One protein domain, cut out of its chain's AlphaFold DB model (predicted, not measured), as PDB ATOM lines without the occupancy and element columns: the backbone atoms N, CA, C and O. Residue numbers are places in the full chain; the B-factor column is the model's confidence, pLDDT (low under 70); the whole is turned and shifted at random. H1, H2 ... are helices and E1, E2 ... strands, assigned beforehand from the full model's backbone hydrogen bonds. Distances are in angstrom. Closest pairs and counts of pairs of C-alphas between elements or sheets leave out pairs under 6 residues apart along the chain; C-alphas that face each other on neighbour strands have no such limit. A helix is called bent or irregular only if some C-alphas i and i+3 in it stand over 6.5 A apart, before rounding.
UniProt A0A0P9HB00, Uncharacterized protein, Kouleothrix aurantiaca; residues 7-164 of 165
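What this domain is: This is residues 7 to 164 of the 165 residues of an uncharacterized protein of Kouleothrix aurantiaca (UniProt A0A0P9HB00). A twisted sheet of seven strands has one face covered by three helices, H2, H4 and H5, while H3 packs on the E2 and E3 end of the sheet and H1 only grazes it. The sheet's order is E2 E3 E4 E5 E1 E6 E7, antiparallel throughout. The printed part has 158 residues, with five named helices and seven named strands in the order H1 E1 H2 E2 E3 H3 E4 E5 H4 E6 E7 H5; the class is mixed, helices and strands. It is compact, with a radius of gyration of the C-alphas of 14.9 A and spans of 41 by 36 by 27 A.

How they stand to each other: H1, residues 7 to 12, only grazes the sheet with residues 8 to 10; its closest C-alpha pair with E1, residues 17 to 24, is Leu 9 and Trp 18, 7.6 A. H2, residues 26 to 39, is irregular, with C-alphas 27 and 30 7.6 A apart, and runs along the strands at a height over the sheet of 7.3 A; its closest C-alpha pair with E4, residues 90 to 96, is Ala 33 and Ala 95, 6.2 A. E2, residues 44 to 54, bends by 119 degrees at residue 51 and forms a hairpin with E3, residues 59 to 68; N 47 and O 65 are 2.8 A apart. H3, residues 72 to 79, has its closest C-alpha pair with E2 at His 72 and Thr 45, 6.5 A. E4 has N 93 and O 66 of E3 at 2.8 A, and forms a hairpin with E5, residues 99 to 105, with N 94 and O 101 at 2.8 A. E5 and E1 have N 20 and O 102 at 2.9 A. H4, residues 114 to 125, touches H2 with residues 120 to 124 alone, at a steep tilt of 40 degrees, opposite ways; the closest C-alphas are Leu 39 and Val 120, 6.6 A. E6, residues 132 to 141, has N 138 and O 19 of E1 at 3.0 A; E5, H4 and E6 are a split strand-helix-strand unit, E1 standing between its two strands, with a right-handed crossover. E6 and E7, residues 144 to 153, form a hairpin, with N 137 and O 150 at 2.8 A. H5, residues 154 to 162, touches H4 at a shallow tilt of 25 degrees, opposite ways, through residues 122 to 125 of H4 alone; the closest C-alphas are Ala 125 and Ala 155, 5.0 A. H2, H4 and H5 lie on the same face, two layers of helices and sheet. Every O i to N i+4 pair is within hydrogen-bond range in H1, H3, H4 and H5, and 8 of 10 in H2.

Where its parts are: H1 begins at C-alpha 7, (115.733, 246.128, 109.386), and H5 ends at C-alpha 162, (121.199, 240.252, 114.162). From first to last C-alpha, E7 is 26.3 A, E6 26.0 A, E1 23.2 A and H2 20.7 A.

The domain as a whole: The farthest C-alphas, of Asp 82 and Arg 164, are 43.2 A apart. The printed part has no cut and no long link. Its mean pLDDT is 94.3, and no printed residue is under 70.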
ATOM      1  N   ARG A   7     117.170 246.112 109.016       92.38
ATOM      2  CA  ARG A   7     115.733 246.128 109.386       92.38
ATOM      3  C   ARG A   7     115.287 247.411 110.105       92.38
ATOM      4  O   ARG A   7     114.199 247.916 109.859       92.38
ATOM      5  N   GLU A   8     116.134 247.957 110.978       92.94
ATOM      6  CA  GLU A   8     115.827 249.166 111.748       92.94
ATOM      7  C   GLU A   8     115.906 250.429 110.877       92.94
ATOM      8  O   GLU A   8     115.096 251.335 111.054       92.94
ATOM      9  N   LEU A   9     116.818 250.469 109.899       92.62
ATOM     10  CA  LEU A   9     116.923 251.560 108.922       92.62
ATOM     11  C   LEU A   9     115.686 251.611 108.025       92.62
ATOM     12  O   LEU A   9     115.103 252.678 107.839       92.62
ATOM     13  N   GLU A  10     115.252 250.445 107.539       90.75
ATOM     14  CA  GLU A  10     114.041 250.301 106.728       90.75
ATOM     15  C   GLU A  10     112.790 250.716 107.517       90.75
ATOM     16  O   GLU A  10     112.000 251.525 107.036       90.75
ATOM     17  N   ALA A  11     112.644 250.244 108.760       89.62
ATOM     18  CA  ALA A  11     111.495 250.567 109.606       89.62
ATOM     19  C   ALA A  11     111.401 252.058 109.978       89.62
ATOM     20  O   ALA A  11     110.306 252.571 110.203       89.62
ATOM     21  N   THR A  12     112.537 252.753 110.070       87.19
ATOM     22  CA  THR A  12     112.599 254.160 110.502       87.19
ATOM     23  C   THR A  12     112.779 255.156 109.354       87.19
ATOM     24  O   THR A  12     112.783 256.362 109.602       87.19
ATOM     25  N   GLY A  13     112.898 254.684 108.106       84.06
ATOM     26  CA  GLY A  13     113.032 255.535 106.918       84.06
ATOM     27  C   GLY A  13     114.291 256.407 106.930       84.06
ATOM     28  O   GLY A  13     114.242 257.582 106.561       84.06
ATOM     29  N   LYS A  14     115.411 255.873 107.429       83.38
ATOM     30  CA  LYS A  14     116.625 256.650 107.712       83.38
ATOM     31  C   LYS A  14     117.575 256.727 106.530       83.38
ATOM     32  O   LYS A  14     118.166 255.718 106.181       83.38
ATOM     33  N   GLY A  15     117.803 257.944 106.031       80.62
ATOM     34  CA  GLY A  15     118.836 258.264 105.042       80.62
ATOM     35  C   GLY A  15     118.645 257.575 103.684       80.62
ATOM     36  O   GLY A  15     117.996 256.533 103.595       80.62
ATOM     37  N   PRO A  16     119.187 258.149 102.602       88.81
ATOM     38  CA  PRO A  16     119.201 257.464 101.322       88.81
ATOM     39  C   PRO A  16     120.191 256.300 101.346       88.81
ATOM     40  O   PRO A  16     119.810 255.205 100.976       88.81
ATOM     41  N   ASP A  17     121.418 256.469 101.831       94.25
ATOM     42  CA  ASP A  17     122.424 255.409 101.739       94.25
ATOM     43  C   ASP A  17     122.578 254.679 103.069       94.25
ATOM     44  O   ASP A  17     122.653 255.314 104.123       94.25
ATOM     45  N   TRP A  18     122.635 253.347 103.027       96.19
ATOM     46  CA  TRP A  18     122.797 252.483 104.201       96.19
ATOM     47  C   TRP A  18     124.106 251.723 104.113       96.19
ATOM     48  O   TRP A  18     124.450 251.194 103.057       96.19
ATOM     49  N   PHE A  19     124.798 251.591 105.238       96.38
ATOM     50  CA  PHE A  19     126.045 250.848 105.278       96.38
ATOM     51  C   PHE A  19     126.164 249.959 106.505       96.38
ATOM     52  O   PHE A  19     125.698 250.282 107.600       96.38
ATOM     53  N   PHE A  20     126.859 248.850 106.300       98.31
ATOM     54  CA  PHE A  20     127.421 248.017 107.346       98.31
ATOM     55  C   PHE A  20     128.934 248.009 107.165       98.31
ATOM     56  O   PHE A  20     129.415 247.718 106.072       98.31
ATOM     57  N   ASN A  21     129.680 248.292 108.226       98.62
ATOM     58  CA  ASN A  21     131.129 248.135 108.244       98.62
ATOM     59  C   ASN A  21     131.524 247.154 109.341       98.62
ATOM     60  O   ASN A  21     130.945 247.151 110.430       98.62
ATOM     61  N   ALA A  22     132.553 246.366 109.072       98.69
ATOM     62  CA  ALA A  22     133.172 245.473 110.029       98.69
ATOM     63  C   ALA A  22     134.681 245.470 109.816       98.69
ATOM     64  O   ALA A  22     135.131 245.305 108.686       98.69
ATOM     65  N   ALA A  23     135.441 245.580 110.901       98.62
ATOM     66  CA  ALA A  23     136.875 245.360 110.866       98.62
ATOM     67  C   ALA A  23     137.240 244.124 111.669       98.62
ATOM     68  O   ALA A  23     136.774 243.898 112.793       98.62
ATOM     69  N   PHE A  24     138.118 243.342 111.075       98.56
ATOM     70  CA  PHE A  24     138.701 242.150 111.642       98.56
ATOM     71  C   PHE A  24     140.118 242.458 112.125       98.56
ATOM     72  O   PHE A  24     140.739 243.432 111.698       98.56
ATOM     73  N   ALA A  25     140.650 241.617 113.006       97.81
ATOM     74  CA  ALA A  25     142.013 241.760 113.494       97.81
ATOM     75  C   ALA A  25     143.003 241.724 112.317       97.81
ATOM     76  O   ALA A  25     142.769 240.962 111.371       97.81
ATOM     77  N   PRO A  26     144.136 242.450 112.369       94.50
ATOM     78  CA  PRO A  26     145.079 242.555 111.249       94.50
ATOM     79  C   PRO A  26     145.545 241.209 110.666       94.50
ATOM     80  O   PRO A  26     145.704 241.075 109.455       94.50
ATOM     81  N   GLY A  27     145.699 240.180 111.510       93.50
ATOM     82  CA  GLY A  27     146.059 238.820 111.079       93.50
ATOM     83  C   GLY A  27     144.988 238.101 110.245       93.50
ATOM     84  O   GLY A  27     145.279 237.075 109.638       93.50
ATOM     85  N   SER A  28     143.771 238.642 110.175       94.00
ATOM     86  CA  SER A  28     142.634 238.047 109.468       94.00
ATOM     87  C   SER A  28     142.569 238.440 107.991       94.00
ATOM     88  O   SER A  28     141.746 237.880 107.285       94.00
ATOM     89  N   ALA A  29     143.387 239.376 107.491       92.31
ATOM     90  CA  ALA A  29     143.206 239.953 106.149       92.31
ATOM     91  C   ALA A  29     143.179 238.904 105.015       92.31
ATOM     92  O   ALA A  29     142.252 238.866 104.202       92.31
ATOM     93  N   ALA A  30     144.163 237.999 104.988       91.19
ATOM     94  CA  ALA A  30     144.217 236.933 103.983       91.19
ATOM     95  C   ALA A  30     143.049 235.940 104.131       91.19
ATOM     96  O   ALA A  30     142.430 235.551 103.137       91.19
ATOM     97  N   GLY A  31     142.719 235.572 105.374       95.25
ATOM     98  CA  GLY A  31     141.589 234.696 105.682       95.25
ATOM     99  C   GLY A  31     140.248 235.318 105.297       95.25
ATOM    100  O   GLY A  31     139.395 234.635 104.737       95.25
ATOM    101  N   LEU A  32     140.078 236.623 105.527       97.38
ATOM    102  CA  LEU A  32     138.866 237.376 105.222       97.38
ATOM    103  C   LEU A  32     138.610 237.364 103.722       97.38
ATOM    104  O   LEU A  32     137.522 236.989 103.296       97.38
ATOM    105  N   ALA A  33     139.615 237.705 102.914       95.31
ATOM    106  CA  ALA A  33     139.483 237.686 101.462       95.31
ATOM    107  C   ALA A  33     139.138 236.281 100.936       95.31
ATOM    108  O   ALA A  33     138.281 236.146 100.061       95.31
ATOM    109  N   ALA A  34     139.767 235.231 101.474       96.06
ATOM    110  CA  ALA A  34     139.498 233.849 101.078       96.06
ATOM    111  C   ALA A  34     138.080 233.396 101.466       96.06
ATOM    112  O   ALA A  34     137.327 232.924 100.610       96.06
ATOM    113  N   ALA A  35     137.690 233.596 102.728       96.94
ATOM    114  CA  ALA A  35     136.357 233.271 103.227       96.94
ATOM    115  C   ALA A  35     135.278 234.045 102.459       96.94
ATOM    116  O   ALA A  35     134.286 233.471 102.018       96.94
ATOM    117  N   PHE A  36     135.509 235.334 102.213       97.31
ATOM    118  CA  PHE A  36     134.593 236.183 101.469       97.31
ATOM    119  C   PHE A  36     134.408 235.729 100.015       97.31
ATOM    120  O   PHE A  36     133.276 235.629  99.540       97.31
ATOM    121  N   ARG A  37     135.494 235.369  99.312       96.88
ATOM    122  CA  ARG A  37     135.413 234.787  97.960       96.88
ATOM    123  C   ARG A  37     134.560 233.519  97.947       96.88
ATOM    124  O   ARG A  37     133.768 233.356  97.024       96.88
ATOM    125  N   ALA A  38     134.693 232.660  98.955       96.62
ATOM    126  CA  ALA A  38     133.970 231.393  99.025       96.62
ATOM    127  C   ALA A  38     132.452 231.552  99.238       96.62
ATOM    128  O   ALA A  38     131.697 230.644  98.900       96.62
ATOM    129  N   LEU A  39     131.989 232.689  99.771       96.75
ATOM    130  CA  LEU A  39     130.572 232.886 100.098       96.75
ATOM    131  C   LEU A  39     129.672 233.166  98.894       96.75
ATOM    132  O   LEU A  39     128.477 232.886  99.006       96.75
ATOM    133  N   ALA A  40     130.224 233.732  97.814       94.06
ATOM    134  CA  ALA A  40     129.567 233.993  96.526       94.06
ATOM    135  C   ALA A  40     128.055 234.324  96.641       94.06
ATOM    136  O   ALA A  40     127.217 233.480  96.309       94.06
ATOM    137  N   PRO A  41     127.685 235.510  97.167       95.06
ATOM    138  CA  PRO A  41     126.291 235.851  97.444       95.06
ATOM    139  C   PRO A  41     125.424 235.837  96.181       95.06
ATOM    140  O   PRO A  41     125.818 236.340  95.128       95.06
ATOM    141  N   GLN A  42     124.225 235.258  96.283       95.25
ATOM    142  CA  GLN A  42     123.329 235.112  95.135       95.25
ATOM    143  C   GLN A  42     122.804 236.468  94.643       95.25
ATOM    144  O   GLN A  42     122.456 237.349  95.429       95.25
ATOM    145  N   GLY A  43     122.718 236.622  93.319       95.12
ATOM    146  CA  GLY A  43     122.306 237.878  92.685       95.12
ATOM    147  C   GLY A  43     123.388 238.963  92.684       95.12
ATOM    148  O   GLY A  43     123.100 240.104  92.323       95.12
ATOM    149  N   PHE A  44     124.616 238.612  93.071       97.69
ATOM    150  CA  PHE A  44     125.785 239.462  92.927       97.69
ATOM    151  C   PHE A  44     126.789 238.846  91.956       97.69
ATOM    152  O   PHE A  44     126.983 237.630  91.903       97.69
ATOM    153  N   THR A  45     127.494 239.709  91.237       98.25
ATOM    154  CA  THR A  45     128.593 239.344  90.353       98.25
ATOM    155  C   THR A  45     129.910 239.787  90.981       98.25
ATOM    156  O   THR A  45     130.043 240.915  91.461       98.25
ATOM    157  N   ARG A  46     130.896 238.885  90.989       97.94
ATOM    158  CA  ARG A  46     132.228 239.162  91.535       97.94
ATOM    159  C   ARG A  46     132.998 240.139  90.645       97.94
ATOM    160  O   ARG A  46     132.950 240.056  89.420       97.94
ATOM    161  N   TYR A  47     133.777 240.995  91.282       97.75
ATOM    162  CA  TYR A  47     134.792 241.848  90.692       97.75
ATOM    163  C   TYR A  47     136.054 241.787  91.567       97.75
ATOM    164  O   TYR A  47     135.976 241.849  92.797       97.75
ATOM    165  N   GLU A  48     137.212 241.602  90.935       97.19
ATOM    166  CA  GLU A  48     138.516 241.622  91.600       97.19
ATOM    167  C   GLU A  48     139.264 242.863  91.122       97.19
ATOM    168  O   GLU A  48     139.604 242.982  89.948       97.19
ATOM    169  N   ALA A  49     139.470 243.798  92.042       96.25
ATOM    170  CA  ALA A  49     140.198 245.020  91.781       96.25
ATOM    171  C   ALA A  49     141.699 244.787  91.930       96.25
ATOM    172  O   ALA A  49     142.146 244.186  92.911       96.25
ATOM    173  N   HIS A  50     142.470 245.356  91.007       96.62
ATOM    174  CA  HIS A  50     143.926 245.388  91.072       96.62
ATOM    175  C   HIS A  50     144.408 246.839  91.073       96.62
ATOM    176  O   HIS A  50     144.301 247.542  90.070       96.62
ATOM    177  N   ARG A  51     144.944 247.298  92.208       95.44
ATOM    178  CA  ARG A  51     145.433 248.669  92.438       95.44
ATOM    179  C   ARG A  51     144.403 249.761  92.108       95.44
ATOM    180  O   ARG A  51     144.786 250.852  91.671       95.44
ATOM    181  N   GLN A  52     143.125 249.492  92.366       96.44
ATOM    182  CA  GLN A  52     142.031 250.443  92.147       96.44
ATOM    183  C   GLN A  52     141.688 251.213  93.417       96.44
ATOM    184  O   GLN A  52     142.018 250.782  94.522       96.44
ATOM    185  N   HIS A  53     141.009 252.354  93.269       94.75
ATOM    186  CA  HIS A  53     140.495 253.113  94.414       94.75
ATOM    187  C   HIS A  53     139.547 252.239  95.243       94.75
ATOM    188  O   HIS A  53     138.542 251.744  94.732       94.75
ATOM    189  N   CYS A  54     139.888 252.025  96.512       94.69
ATOM    190  CA  CYS A  54     139.082 251.279  97.468       94.69
ATOM    191  C   CYS A  54     138.115 252.233  98.183       94.69
ATOM    192  O   CYS A  54     138.581 253.167  98.844       94.69
ATOM    193  N   PRO A  55     136.791 251.996  98.137       90.06
ATOM    194  CA  PRO A  55     135.837 252.864  98.822       90.06
ATOM    195  C   PRO A  55     135.941 252.821 100.358       90.06
ATOM    196  O   PRO A  55     135.550 253.787 101.008       90.06
ATOM    197  N   ILE A  56     136.497 251.755 100.950       94.69
ATOM    198  CA  ILE A  56     136.719 251.688 102.408       94.69
ATOM    199  C   ILE A  56     137.853 252.636 102.820       94.69
ATOM    200  O   ILE A  56     137.686 253.465 103.710       94.69
ATOM    201  N   HIS A  57     139.010 252.523 102.163       94.56
ATOM    202  CA  HIS A  57     140.253 253.168 102.608       94.56
ATOM    203  C   HIS A  57     140.587 254.467 101.877       94.56
ATOM    204  O   HIS A  57     141.546 255.141 102.244       94.56
ATOM    205  N   GLN A  58     139.835 254.809 100.828       93.38
ATOM    206  CA  GLN A  58     140.053 255.995  99.990       93.38
ATOM    207  C   GLN A  58     141.474 256.068  99.396       93.38
ATOM    208  O   GLN A  58     142.054 257.141  99.224       93.38
ATOM    209  N   GLN A  59     142.046 254.904  99.089       94.88
ATOM    210  CA  GLN A  59     143.387 254.719  98.532       94.88
ATOM    211  C   GLN A  59     143.387 253.543  97.552       94.88
ATOM    212  O   GLN A  59     142.430 252.769  97.495       94.88
ATOM    213  N   LYS A  60     144.472 253.388  96.784       96.12
ATOM    214  CA  LYS A  60     144.610 252.284  95.830       96.12
ATOM    215  C   LYS A  60     144.966 250.974  96.531       96.12
ATOM    216  O   LYS A  60     146.027 250.891  97.143       96.12
ATOM    217  N   TYR A  61     144.129 249.956  96.355       96.25
ATOM    218  CA  TYR A  61     144.329 248.613  96.899       96.25
ATOM    219  C   TYR A  61     143.907 247.527  95.909       96.25
ATOM    220  O   TYR A  61     143.169 247.777  94.954       96.25
ATOM    221  N   ASP A  62     144.364 246.310  96.190       96.31
ATOM    222  CA  ASP A  62     143.748 245.095  95.673       96.31
ATOM    223  C   ASP A  62     142.618 244.694  96.624       96.31
ATOM    224  O   ASP A  62     142.814 244.645  97.843       96.31
ATOM    225  N   TYR A  63     141.433 244.426  96.086       97.12
ATOM    226  CA  TYR A  63     140.266 244.068  96.888       97.12
ATOM    227  C   TYR A  63     139.279 243.209  96.103       97.12
ATOM    228  O   TYR A  63     139.306 243.144  94.873       97.12
ATOM    229  N   VAL A  64     138.392 242.535  96.833       97.44
ATOM    230  CA  VAL A  64     137.297 241.760  96.245       97.44
ATOM    231  C   VAL A  64     135.997 242.496  96.511       97.44
ATOM    232  O   VAL A  64     135.748 242.932  97.633       97.44
ATOM    233  N   MET A  65     135.156 242.594  95.489       97.94
ATOM    234  CA  MET A  65     133.824 243.172  95.581       97.94
ATOM    235  C   MET A  65     132.812 242.235  94.920       97.94
ATOM    236  O   MET A  65     133.060 241.658  93.866       97.94
ATOM    237  N   TYR A  66     131.656 242.088  95.542       98.38
ATOM    238  CA  TYR A  66     130.447 241.553  94.947       98.38
ATOM    239  C   TYR A  66     129.501 242.725  94.726       98.38
ATOM    240  O   TYR A  66     129.180 243.455  95.662       98.38
ATOM    241  N   ILE A  67     129.094 242.918  93.480       97.38
ATOM    242  CA  ILE A  67     128.214 244.009  93.054       97.38
ATOM    243  C   ILE A  67     126.892 243.385  92.644       97.38
ATOM    244  O   ILE A  67     126.915 242.311  92.037       97.38
ATOM    245  N   ASP A  68     125.759 244.012  92.959       94.69
ATOM    246  CA  ASP A  68     124.478 243.531  92.447       94.69
ATOM    247  C   ASP A  68     124.566 243.333  90.923       94.69
ATOM    248  O   ASP A  68     125.158 244.132  90.188       94.69
ATOM    249  N   SER A  69     124.054 242.204  90.437       94.88
ATOM    250  CA  SER A  69     124.280 241.819  89.044       94.88
ATOM    251  C   SER A  69     123.647 242.792  88.042       94.88
ATOM    252  O   SER A  69     124.053 242.793  86.881       94.88
ATOM    253  N   GLN A  70     122.680 243.618  88.463       93.06
ATOM    254  CA  GLN A  70     122.020 244.600  87.599       93.06
ATOM    255  C   GLN A  70     122.923 245.811  87.335       93.06
ATOM    256  O   GLN A  70     122.955 246.314  86.213       93.06
ATOM    257  N   GLN A  71     123.681 246.250  88.340       94.44
ATOM    258  CA  GLN A  71     124.564 247.414  88.271       94.44
ATOM    259  C   GLN A  71     126.031 247.063  88.011       94.44
ATOM    260  O   GLN A  71     126.834 247.965  87.760       94.44
ATOM    261  N   HIS A  72     126.395 245.775  88.032       96.25
ATOM    262  CA  HIS A  72     127.780 245.303  87.896       96.25
ATOM    263  C   HIS A  72     128.545 245.977  86.753       96.25
ATOM    264  O   HIS A  72     129.586 246.582  86.995       96.25
ATOM    265  N   ALA A  73     128.009 245.952  85.530       95.81
ATOM    266  CA  ALA A  73     128.702 246.514  84.371       95.81
ATOM    267  C   ALA A  73     128.937 248.031  84.495       95.81
ATOM    268  O   ALA A  73     130.009 248.518  84.136       95.81
ATOM    269  N   ALA A  74     127.958 248.780  85.010       95.69
ATOM    270  CA  ALA A  74     128.073 250.226  85.184       95.69
ATOM    271  C   ALA A  74     129.094 250.576  86.277       95.69
ATOM    272  O   ALA A  74     129.969 251.417  86.067       95.69
ATOM    273  N   ILE A  75     129.036 249.883  87.418       95.31
ATOM    274  CA  ILE A  75     129.948 250.107  88.545       95.31
ATOM    275  C   ILE A  75     131.385 249.730  88.177       95.31
ATOM    276  O   ILE A  75     132.291 250.518  88.439       95.31
ATOM    277  N   VAL A  76     131.611 248.589  87.517       96.56
ATOM    278  CA  VAL A  76     132.959 248.190  87.078       96.56
ATOM    279  C   VAL A  76     133.546 249.219  86.116       96.56
ATOM    280  O   VAL A  76     134.677 249.649  86.313       96.56
ATOM    281  N   ARG A  77     132.774 249.690  85.127       95.38
ATOM    282  CA  ARG A  77     133.251 250.731  84.202       95.38
ATOM    283  C   ARG A  77     133.598 252.039  84.904       95.38
ATOM    284  O   ARG A  77     134.551 252.696  84.502       95.38
ATOM    285  N   ASN A  78     132.849 252.424  85.936       94.25
ATOM    286  CA  ASN A  78     133.188 253.599  86.735       94.25
ATOM    287  C   ASN A  78     134.486 253.396  87.529       94.25
ATOM    288  O   ASN A  78     135.306 254.307  87.587       94.25
ATOM    289  N   ILE A  79     134.685 252.213  88.123       94.12
ATOM    290  CA  ILE A  79     135.910 251.888  88.871       94.12
ATOM    291  C   ILE A  79     137.132 251.898  87.943       94.12
ATOM    292  O   ILE A  79     138.161 252.463  88.304       94.12
ATOM    293  N   GLU A  80     137.009 251.319  86.749       94.12
ATOM    294  CA  GLU A  80     138.079 251.249  85.744       94.12
ATOM    295  C   GLU A  80     138.317 252.583  85.005       94.12
ATOM    296  O   GLU A  80     139.283 252.724  84.260       94.12
ATOM    297  N   GLY A  81     137.471 253.595  85.230       89.44
ATOM    298  CA  GLY A  81     137.591 254.911  84.592       89.44
ATOM    299  C   GLY A  81     137.074 254.973  83.149       89.44
ATOM    300  O   GLY A  81     137.244 255.990  82.479       89.44
ATOM    301  N   ASP A  82     136.394 253.925  82.683       86.25
ATOM    302  CA  ASP A  82     135.787 253.825  81.350       86.25
ATOM    303  C   ASP A  82     134.436 254.554  81.242       86.25
ATOM    304  O   ASP A  82     133.823 254.621  80.164       86.25
ATOM    305  N   SER A  83     133.894 255.036  82.364       83.81
ATOM    306  CA  SER A  83     132.641 255.781  82.416       83.81
ATOM    307  C   SER A  83     132.540 256.690  83.642       83.81
ATOM    308  O   SER A  83     133.225 256.492  84.638       83.81
ATOM    309  N   GLY A  84     131.654 257.685  83.553       77.06
ATOM    310  CA  GLY A  84     131.225 258.539  84.667       77.06
ATOM    311  C   GLY A  84     129.718 258.432  84.897       77.06
ATOM    312  O   GLY A  84     129.047 259.443  85.088       77.06
ATOM    313  N   GLN A  85     129.156 257.228  84.759       87.88
ATOM    314  CA  GLN A  85     127.720 257.014  84.925       87.88
ATOM    315  C   GLN A  85     127.327 257.175  86.392       87.88
ATOM    316  O   GLN A  85     127.892 256.530  87.268       87.88
ATOM    317  N   ASN A  86     126.311 257.987  86.675       84.62
ATOM    318  CA  ASN A  86     125.764 258.064  88.025       84.62
ATOM    319  C   ASN A  86     124.915 256.818  88.309       84.62
ATOM    320  O   ASN A  86     123.839 256.654  87.731       84.62
ATOM    321  N   VAL A  87     125.392 255.960  89.211       90.81
ATOM    322  CA  VAL A  87     124.655 254.793  89.711       90.81
ATOM    323  C   VAL A  87     124.149 255.119  91.113       90.81
ATOM    324  O   VAL A  87     124.923 255.133  92.064       90.81
ATOM    325  N   TYR A  88     122.858 255.436  91.234       89.31
ATOM    326  CA  TYR A  88     122.260 255.869  92.504       89.31
ATOM    327  C   TYR A  88     121.737 254.708  93.352       89.31
ATOM    328  O   TYR A  88     121.898 254.715  94.565       89.31
ATOM    329  N   ILE A  89     121.122 253.706  92.721       92.50
ATOM    330  CA  ILE A  89     120.571 252.535  93.409       92.50
ATOM    331  C   ILE A  89     121.486 251.363  93.097       92.50
ATOM    332  O   ILE A  89     121.588 250.964  91.939       92.50
ATOM    333  N   PHE A  90     122.162 250.844  94.115       93.50
ATOM    334  CA  PHE A  90     123.092 249.727  93.982       93.50
ATOM    335  C   PHE A  90     123.281 249.003  95.309       93.50
ATOM    336  O   PHE A  90     123.026 249.573  96.374       93.50
ATOM    337  N   HIS A  91     123.808 247.782  95.240       95.81
ATOM    338  CA  HIS A  91     124.370 247.080  96.389       95.81
ATOM    339  C   HIS A  91     125.802 246.640  96.100       95.81
ATOM    340  O   HIS A  91     126.072 245.983  95.092       95.81
ATOM    341  N   THR A  92     126.714 246.943  97.017       97.00
ATOM    342  CA  THR A  92     128.059 246.366  97.010       97.00
ATOM    343  C   THR A  92     128.358 245.703  98.339       97.00
ATOM    344  O   THR A  92     127.981 246.192  99.400       97.00
ATOM    345  N   ILE A  93     129.057 244.577  98.271       98.12
ATOM    346  CA  ILE A  93     129.689 243.914  99.405       98.12
ATOM    347  C   ILE A  93     131.163 243.815  99.051       98.12
ATOM    348  O   ILE A  93     131.500 243.283  97.998       98.12
ATOM    349  N   GLN A  94     132.062 244.318  99.880       97.75
ATOM    350  CA  GLN A  94     133.480 244.390  99.541       97.75
ATOM    351  C   GLN A  94     134.356 244.077 100.741       97.75
ATOM    352  O   GLN A  94     134.062 244.510 101.852       97.75
ATOM    353  N   ALA A  95     135.444 243.357 100.490       98.00
ATOM    354  CA  ALA A  95     136.488 243.095 101.465       98.00
ATOM    355  C   ALA A  95     137.819 243.645 100.949       98.00
ATOM    356  O   ALA A  95     138.256 243.303  99.845       98.00
ATOM    357  N   CYS A  96     138.464 244.479 101.759       97.81
ATOM    358  CA  CYS A  96     139.774 245.052 101.484       97.81
ATOM    359  C   CYS A  96     140.596 245.036 102.771       97.81
ATOM    360  O   CYS A  96     140.111 245.476 103.809       97.81
ATOM    361  N   GLN A  97     141.840 244.552 102.706       96.56
ATOM    362  CA  GLN A  97     142.674 244.342 103.894       96.56
ATOM    363  C   GLN A  97     141.915 243.529 104.962       96.56
ATOM    364  O   GLN A  97     141.493 242.404 104.692       96.56
ATOM    365  N   ASN A  98     141.739 244.086 106.156       97.56
ATOM    366  CA  ASN A  98     141.015 243.500 107.276       97.56
ATOM    367  C   ASN A  98     139.588 244.057 107.431       97.56
ATOM    368  O   ASN A  98     138.950 243.782 108.442       97.56
ATOM    369  N   ASP A  99     139.077 244.801 106.450       98.50
ATOM    370  CA  ASP A  99     137.767 245.447 106.512       98.50
ATOM    371  C   ASP A  99     136.773 244.837 105.522       98.50
ATOM    372  O   ASP A  99     137.105 244.498 104.382       98.50
ATOM    373  N   LEU A 100     135.520 244.752 105.961       98.56
ATOM    374  CA  LEU A 100     134.349 244.409 105.168       98.56
ATOM    375  C   LEU A 100     133.385 245.597 105.181       98.56
ATOM    376  O   LEU A 100     133.066 246.134 106.243       98.56
ATOM    377  N   GLN A 101     132.859 245.952 104.015       98.50
ATOM    378  CA  GLN A 101     131.787 246.930 103.884       98.50
ATOM    379  C   GLN A 101     130.651 246.366 103.034       98.50
ATOM    380  O   GLN A 101     130.888 245.743 102.001       98.50
ATOM    381  N   ILE A 102     129.421 246.629 103.458       97.94
ATOM    382  CA  ILE A 102     128.230 246.552 102.616       97.94
ATOM    383  C   ILE A 102     127.702 247.968 102.462       97.94
ATOM    384  O   ILE A 102     127.569 248.679 103.458       97.94
ATOM    385  N   MET A 103     127.397 248.364 101.233       96.06
ATOM    386  CA  MET A 103     126.787 249.649 100.916       96.06
ATOM    387  C   MET A 103     125.527 249.419 100.089       96.06
ATOM    388  O   MET A 103     125.557 248.680  99.103       96.06
ATOM    389  N   ARG A 104     124.434 250.080 100.473       95.12
ATOM    390  CA  ARG A 104     123.199 250.165  99.692       95.12
ATOM    391  C   ARG A 104     122.931 251.627  99.358       95.12
ATOM    392  O   ARG A 104     122.645 252.409 100.261       95.12
ATOM    393  N   GLY A 105     123.014 251.973  98.077       93.88
ATOM    394  CA  GLY A 105     122.641 253.299  97.583       93.88
ATOM    395  C   GLY A 105     121.121 253.458  97.537       93.88
ATOM    396  O   GLY A 105     120.437 252.564  97.029       93.88
ATOM    397  N   TYR A 106     120.584 254.559  98.072       89.38
ATOM    398  CA  TYR A 106     119.133 254.833  98.138       89.38
ATOM    399  C   TYR A 106     118.289 253.708  98.776       89.38
ATOM    400  O   TYR A 106     117.173 253.421  98.344       89.38
ATOM    401  N   GLY A 107     118.828 253.026  99.789       75.62
ATOM    402  CA  GLY A 107     118.178 251.903 100.465       75.62
ATOM    403  C   GLY A 107     118.043 250.678  99.565       75.62
ATOM    404  O   GLY A 107     117.397 249.696  99.939       75.62
ATOM    405  N   GLY A 108     118.678 250.721  98.391       81.81
ATOM    406  CA  GLY A 108     118.701 249.643  97.437       81.81
ATOM    407  C   GLY A 108     117.342 249.315  96.824       81.81
ATOM    408  O   GLY A 108     116.394 250.094  96.869       81.81
ATOM    409  N   TYR A 109     117.227 248.114  96.262       81.44
ATOM    410  CA  TYR A 109     115.943 247.584  95.802       81.44
ATOM    411  C   TYR A 109     115.179 246.942  96.975       81.44
ATOM    412  O   TYR A 109     115.705 246.007  97.595       81.44
ATOM    413  N   PRO A 110     113.952 247.397  97.303       74.06
ATOM    414  CA  PRO A 110     113.155 246.804  98.374       74.06
ATOM    415  C   PRO A 110     112.967 245.296  98.188       74.06
ATOM    416  O   PRO A 110     112.692 244.821  97.086       74.06
ATOM    417  N   GLY A 111     113.126 244.534  99.273       79.50
ATOM    418  CA  GLY A 111     112.955 243.078  99.272       79.50
ATOM    419  C   GLY A 111     114.049 242.276  98.553       79.50
ATOM    420  O   GLY A 111     113.946 241.052  98.502       79.50
ATOM    421  N   GLN A 112     115.096 242.916  98.023       87.44
ATOM    422  CA  GLN A 112     116.195 242.220  97.350       87.44
ATOM    423  C   GLN A 112     117.453 242.167  98.219       87.44
ATOM    424  O   GLN A 112     117.739 243.088  98.978       87.44
ATOM    425  N   HIS A 113     118.211 241.080  98.066       92.56
ATOM    426  CA  HIS A 113     119.564 240.849  98.595       92.56
ATOM    427  C   HIS A 113     119.771 240.878 100.116       92.56
ATOM    428  O   HIS A 113     120.740 240.280 100.572       92.56
ATOM    429  N   GLY A 114     118.872 241.456 100.918       93.75
ATOM    430  CA  GLY A 114     119.064 241.583 102.368       93.75
ATOM    431  C   GLY A 114     119.332 240.258 103.086       93.75
ATOM    432  O   GLY A 114     120.188 240.199 103.965       93.75
ATOM    433  N   ALA A 115     118.685 239.172 102.651       94.44
ATOM    434  CA  ALA A 115     118.955 237.834 103.178       94.44
ATOM    435  C   ALA A 115     120.382 237.350 102.855       94.44
ATOM    436  O   ALA A 115     121.048 236.795 103.728       94.44
ATOM    437  N   GLU A 116     120.874 237.594 101.638       96.06
ATOM    438  CA  GLU A 116     122.226 237.210 101.214       96.06
ATOM    439  C   GLU A 116     123.302 238.075 101.874       96.06
ATOM    440  O   GLU A 116     124.299 237.549 102.365       96.06
ATOM    441  N   GLU A 117     123.081 239.385 101.969       97.38
ATOM    442  CA  GLU A 117     123.951 240.306 102.703       97.38
ATOM    443  C   GLU A 117     124.076 239.876 104.171       97.38
ATOM    444  O   GLU A 117     125.180 239.691 104.686       97.38
ATOM    445  N   THR A 118     122.950 239.624 104.847       97.56
ATOM    446  CA  THR A 118     122.954 239.140 106.233       97.56
ATOM    447  C   THR A 118     123.588 237.761 106.370       97.56
ATOM    448  O   THR A 118     124.305 237.526 107.347       97.56
ATOM    449  N   ARG A 119     123.384 236.853 105.408       97.50
ATOM    450  CA  ARG A 119     124.058 235.549 105.381       97.50
ATOM    451  C   ARG A 119     125.575 235.716 105.328       97.50
ATOM    452  O   ARG A 119     126.270 235.044 106.088       97.50
ATOM    453  N   VAL A 120     126.086 236.619 104.487       98.31
ATOM    454  CA  VAL A 120     127.524 236.917 104.393       98.31
ATOM    455  C   VAL A 120     128.062 237.464 105.714       98.31
ATOM    456  O   VAL A 120     129.051 236.935 106.220       98.31
ATOM    457  N   ILE A 121     127.390 238.458 106.310       98.56
ATOM    458  CA  ILE A 121     127.793 239.034 107.606       98.56
ATOM    459  C   ILE A 121     127.906 237.933 108.668       98.56
ATOM    460  O   ILE A 121     128.917 237.836 109.365       98.56
ATOM    461  N   ARG A 122     126.879 237.081 108.783       98.50
ATOM    462  CA  ARG A 122     126.855 235.987 109.762       98.50
ATOM    463  C   ARG A 122     127.971 234.983 109.517       98.50
ATOM    464  O   ARG A 122     128.674 234.640 110.461       98.50
ATOM    465  N   ALA A 123     128.153 234.550 108.273       98.38
ATOM    466  CA  ALA A 123     129.158 233.553 107.938       98.38
ATOM    467  C   ALA A 123     130.581 234.041 108.250       98.38
ATOM    468  O   ALA A 123     131.369 233.284 108.806       98.38
ATOM    469  N   LEU A 124     130.894 235.309 107.965       98.50
ATOM    470  CA  LEU A 124     132.198 235.888 108.300       98.50
ATOM    471  C   LEU A 124     132.375 236.089 109.809       98.50
ATOM    472  O   LEU A 124     133.452 235.830 110.333       98.50
ATOM    473  N   ALA A 125     131.322 236.486 110.528       98.19
ATOM    474  CA  ALA A 125     131.362 236.605 111.988       98.19
ATOM    475  C   ALA A 125     131.526 235.248 112.700       98.19
ATOM    476  O   ALA A 125     132.018 235.200 113.823       98.19
ATOM    477  N   GLN A 126     131.088 234.156 112.071       98.00
ATOM    478  CA  GLN A 126     131.163 232.794 112.609       98.00
ATOM    479  C   GLN A 126     132.382 232.009 112.106       98.00
ATOM    480  O   GLN A 126     132.589 230.877 112.541       98.00
ATOM    481  N   ALA A 127     133.173 232.572 111.191       97.62
ATOM    482  CA  ALA A 127     134.343 231.900 110.651       97.62
ATOM    483  C   ALA A 127     135.419 231.749 111.746       97.62
ATOM    484  O   ALA A 127     135.814 232.750 112.343       97.62
ATOM    485  N   PRO A 128     135.921 230.527 112.010       93.94
ATOM    486  CA  PRO A 128     136.816 230.264 113.141       93.94
ATOM    487  C   PRO A 128     138.172 230.970 113.020       93.94
ATOM    488  O   PRO A 128     138.786 231.293 114.033       93.94
ATOM    489  N   ASP A 129     138.610 231.240 111.790       93.81
ATOM    490  CA  ASP A 129     139.898 231.872 111.496       93.81
ATOM    491  C   ASP A 129     139.804 233.404 111.381       93.81
ATOM    492  O   ASP A 129     140.797 234.062 111.069       93.81
ATOM    493  N   LEU A 130     138.618 233.986 111.606       97.81
ATOM    494  CA  LEU A 130     138.394 235.429 111.548       97.81
ATOM    495  C   LEU A 130     138.067 235.977 112.933       97.81
ATOM    496  O   LEU A 130     137.069 235.618 113.555       97.81
ATOM    497  N   ALA A 131     138.878 236.925 113.394       97.81
ATOM    498  CA  ALA A 131     138.611 237.644 114.631       97.81
ATOM    499  C   ALA A 131     137.964 238.993 114.309       97.81
ATOM    500  O   ALA A 131     138.659 239.933 113.941       97.81
ATOM    501  N   LEU A 132     136.638 239.105 114.431       98.56
ATOM    502  CA  LEU A 132     135.955 240.398 114.307       98.56
ATOM    503  C   LEU A 132     136.298 241.285 115.513       98.56
ATOM    504  O   LEU A 132     136.084 240.868 116.649       98.56
ATOM    505  N   GLU A 133     136.773 242.510 115.286       98.31
ATOM    506  CA  GLU A 133     137.087 243.465 116.356       98.31
ATOM    507  C   GLU A 133     135.921 244.418 116.604       98.31
ATOM    508  O   GLU A 133     135.431 244.526 117.731       98.31
ATOM    509  N   HIS A 134     135.440 245.071 115.547       98.31
ATOM    510  CA  HIS A 134     134.383 246.070 115.633       98.31
ATOM    511  C   HIS A 134     133.455 246.025 114.424       98.31
ATOM    512  O   HIS A 134     133.844 245.619 113.331       98.31
ATOM    513  N   TRP A 135     132.213 246.454 114.627       98.81
ATOM    514  CA  TRP A 135     131.217 246.587 113.572       98.81
ATOM    515  C   TRP A 135     130.326 247.800 113.819       98.81
ATOM    516  O   TRP A 135     130.114 248.208 114.965       98.81
ATOM    517  N   ASN A 136     129.782 248.360 112.745       98.62
ATOM    518  CA  ASN A 136     128.766 249.399 112.805       98.62
ATOM    519  C   ASN A 136     127.771 249.293 111.648       98.62
ATOM    520  O   ASN A 136     128.063 248.746 110.587       98.62
ATOM    521  N   ILE A 137     126.581 249.825 111.896       98.06
ATOM    522  CA  ILE A 137     125.510 250.045 110.936       98.06
ATOM    523  C   ILE A 137     125.194 251.526 110.978       98.06
ATOM    524  O   ILE A 137     124.997 252.093 112.057       98.06
ATOM    525  N   GLY A 138     125.106 252.145 109.814       96.44
ATOM    526  CA  GLY A 138     124.760 253.546 109.719       96.44
ATOM    527  C   GLY A 138     124.082 253.895 108.414       96.44
ATOM    528  O   GLY A 138     123.816 253.042 107.563       96.44
ATOM    529  N   TYR A 139     123.765 255.174 108.302       96.00
ATOM    530  CA  TYR A 139     123.109 255.753 107.145       96.00
ATOM    531  C   TYR A 139     123.639 257.158 106.864       96.00
ATOM    532  O   TYR A 139     124.300 257.760 107.712       96.00
ATOM    533  N   GLY A 140     123.359 257.683 105.675       93.50
ATOM    534  CA  GLY A 140     123.743 259.037 105.282       93.50
ATOM    535  C   GLY A 140     123.691 259.226 103.772       93.50
ATOM    536  O   GLY A 140     122.822 258.663 103.110       93.50
ATOM    537  N   GLY A 141     124.630 260.011 103.243       87.38
ATOM    538  CA  GLY A 141     124.792 260.219 101.803       87.38
ATOM    539  C   GLY A 141     123.859 261.278 101.210       87.38
ATOM    540  O   GLY A 141     122.966 261.791 101.876       87.38
ATOM    541  N   MET A 142     124.113 261.673  99.959       83.44
ATOM    542  CA  MET A 142     123.305 262.647  99.195       83.44
ATOM    543  C   MET A 142     122.948 263.951  99.943       83.44
ATOM    544  O   MET A 142     121.844 264.477  99.816       83.44
ATOM    545  N   GLY A 143     123.886 264.486 100.730       83.56
ATOM    546  CA  GLY A 143     123.693 265.717 101.508       83.56
ATOM    547  C   GLY A 143     123.070 265.518 102.895       83.56
ATOM    548  O   GLY A 143     122.961 266.486 103.644       83.56
ATOM    549  N   TYR A 144     122.716 264.286 103.268       85.00
ATOM    550  CA  TYR A 144     122.323 263.922 104.628       85.00
ATOM    551  C   TYR A 144     123.562 263.636 105.491       85.00
ATOM    552  O   TYR A 144     124.570 263.135 104.976       85.00
ATOM    553  N   PRO A 145     123.514 263.940 106.803       89.12
ATOM    554  CA  PRO A 145     124.610 263.620 107.707       89.12
ATOM    555  C   PRO A 145     124.827 262.107 107.786       89.12
ATOM    556  O   PRO A 145     123.879 261.325 107.728       89.12
ATOM    557  N   PHE A 146     126.088 261.709 107.943       91.88
ATOM    558  CA  PHE A 146     126.438 260.330 108.253       91.88
ATOM    559  C   PHE A 146     126.215 260.070 109.742       91.88
ATOM    560  O   PHE A 146     126.817 260.731 110.588       91.88
ATOM    561  N   GLU A 147     125.364 259.099 110.054       96.00
ATOM    562  CA  GLU A 147     125.005 258.728 111.419       96.00
ATOM    563  C   GLU A 147     125.179 257.223 111.638       96.00
ATOM    564  O   GLU A 147     124.903 256.404 110.759       96.00
ATOM    565  N   ILE A 148     125.621 256.854 112.842       97.19
ATOM    566  CA  ILE A 148     125.725 255.462 113.279       97.19
ATOM    567  C   ILE A 148     124.461 255.107 114.056       97.19
ATOM    568  O   ILE A 148     124.182 255.690 115.101       97.19
ATOM    569  N   LEU A 149     123.715 254.128 113.550       96.19
ATOM    570  CA  LEU A 149     122.521 253.601 114.202       96.19
ATOM    571  C   LEU A 149     122.890 252.598 115.300       96.19
ATOM    572  O   LEU A 149     122.355 252.643 116.406       96.19
ATOM    573  N   ALA A 150     123.787 251.668 114.982       97.31
ATOM    574  CA  ALA A 150     124.183 250.591 115.875       97.31
ATOM    575  C   ALA A 150     125.663 250.271 115.691       97.31
ATOM    576  O   ALA A 150     126.203 250.379 114.595       97.31
ATOM    577  N   GLN A 151     126.318 249.858 116.770       98.50
ATOM    578  CA  GLN A 151     127.711 249.431 116.744       98.50
ATOM    579  C   GLN A 151     128.004 248.474 117.893       98.50
ATOM    580  O   GLN A 151     127.274 248.429 118.889       98.50
ATOM    581  N   GLY A 152     129.097 247.734 117.773       98.44
ATOM    582  CA  GLY A 152     129.558 246.843 118.825       98.44
ATOM    583  C   GLY A 152     130.944 246.281 118.556       98.44
ATOM    584  O   GLY A 152     131.552 246.528 117.515       98.44
ATOM    585  N   SER A 153     131.436 245.515 119.526       98.31
ATOM    586  CA  SER A 153     132.725 244.833 119.464       98.31
ATOM    587  C   SER A 153     132.554 243.318 119.410       98.31
ATOM    588  O   SER A 153     131.772 242.732 120.166       98.31
ATOM    589  N   GLY A 154     133.289 242.663 118.519       98.25
ATOM    590  CA  GLY A 154     133.296 241.208 118.417       98.25
ATOM    591  C   GLY A 154     132.070 240.571 117.760       98.25
ATOM    592  O   GLY A 154     130.966 241.121 117.720       98.25
ATOM    593  N   ALA A 155     132.267 239.340 117.285       98.44
ATOM    594  CA  ALA A 155     131.239 238.545 116.614       98.44
ATOM    595  C   ALA A 155     130.011 238.287 117.499       98.44
ATOM    596  O   ALA A 155     128.876 238.374 117.037       98.44
ATOM    597  N   THR A 156     130.212 238.031 118.795       98.25
ATOM    598  CA  THR A 156     129.116 237.746 119.732       98.25
ATOM    599  C   THR A 156     128.115 238.896 119.829       98.25
ATOM    600  O   THR A 156     126.909 238.656 119.913       98.25
ATOM    601  N   THR A 157     128.580 240.151 119.826       98.31
ATOM    602  CA  THR A 157     127.671 241.307 119.913       98.31
ATOM    603  C   THR A 157     126.936 241.537 118.598       98.31
ATOM    604  O   THR A 157     125.742 241.834 118.629       98.31
ATOM    605  N   LEU A 158     127.613 241.320 117.467       98.50
ATOM    606  CA  LEU A 158     127.016 241.386 116.138       98.50
ATOM    607  C   LEU A 158     125.909 240.344 115.970       98.50
ATOM    608  O   LEU A 158     124.784 240.691 115.629       98.50
ATOM    609  N   LEU A 159     126.195 239.073 116.260       98.06
ATOM    610  CA  LEU A 159     125.215 237.993 116.125       98.06
ATOM    611  C   LEU A 159     124.002 238.235 117.027       98.06
ATOM    612  O   LEU A 159     122.870 238.181 116.556       98.06
ATOM    613  N   ARG A 160     124.230 238.656 118.280       97.31
ATOM    614  CA  ARG A 160     123.145 239.051 119.188       97.31
ATOM    615  C   ARG A 160     122.307 240.198 118.627       97.31
ATOM    616  O   ARG A 160     121.102 240.209 118.843       97.31
ATOM    617  N   TYR A 161     122.918 241.176 117.959       97.25
ATOM    618  CA  TYR A 161     122.190 242.262 117.301       97.25
ATOM    619  C   TYR A 161     121.351 241.756 116.116       97.25
ATOM    620  O   TYR A 161     120.204 242.176 115.947       97.25
ATOM    621  N   LEU A 162     121.891 240.837 115.314       96.44
ATOM    622  CA  LEU A 162     121.199 240.252 114.162       96.44
ATOM    623  C   LEU A 162     120.068 239.286 114.560       96.44
ATOM    624  O   LEU A 162     119.147 239.091 113.770       96.44
ATOM    625  N   ASP A 163     120.131 238.697 115.754       94.94
ATOM    626  CA  ASP A 163     119.127 237.769 116.301       94.94
ATOM    627  C   ASP A 163     117.985 238.467 117.058       94.94
ATOM    628  O   ASP A 163     117.054 237.798 117.511       94.94
ATOM    629  N   ARG A 164     118.039 239.796 117.221       89.75
ATOM    630  CA  ARG A 164     116.934 240.540 117.842       89.75
ATOM    631  C   ARG A 164     115.662 240.405 116.990       89.75
ATOM    632  O   ARG A 164     115.780 240.457 115.762       89.75
TER     633      ARG A 164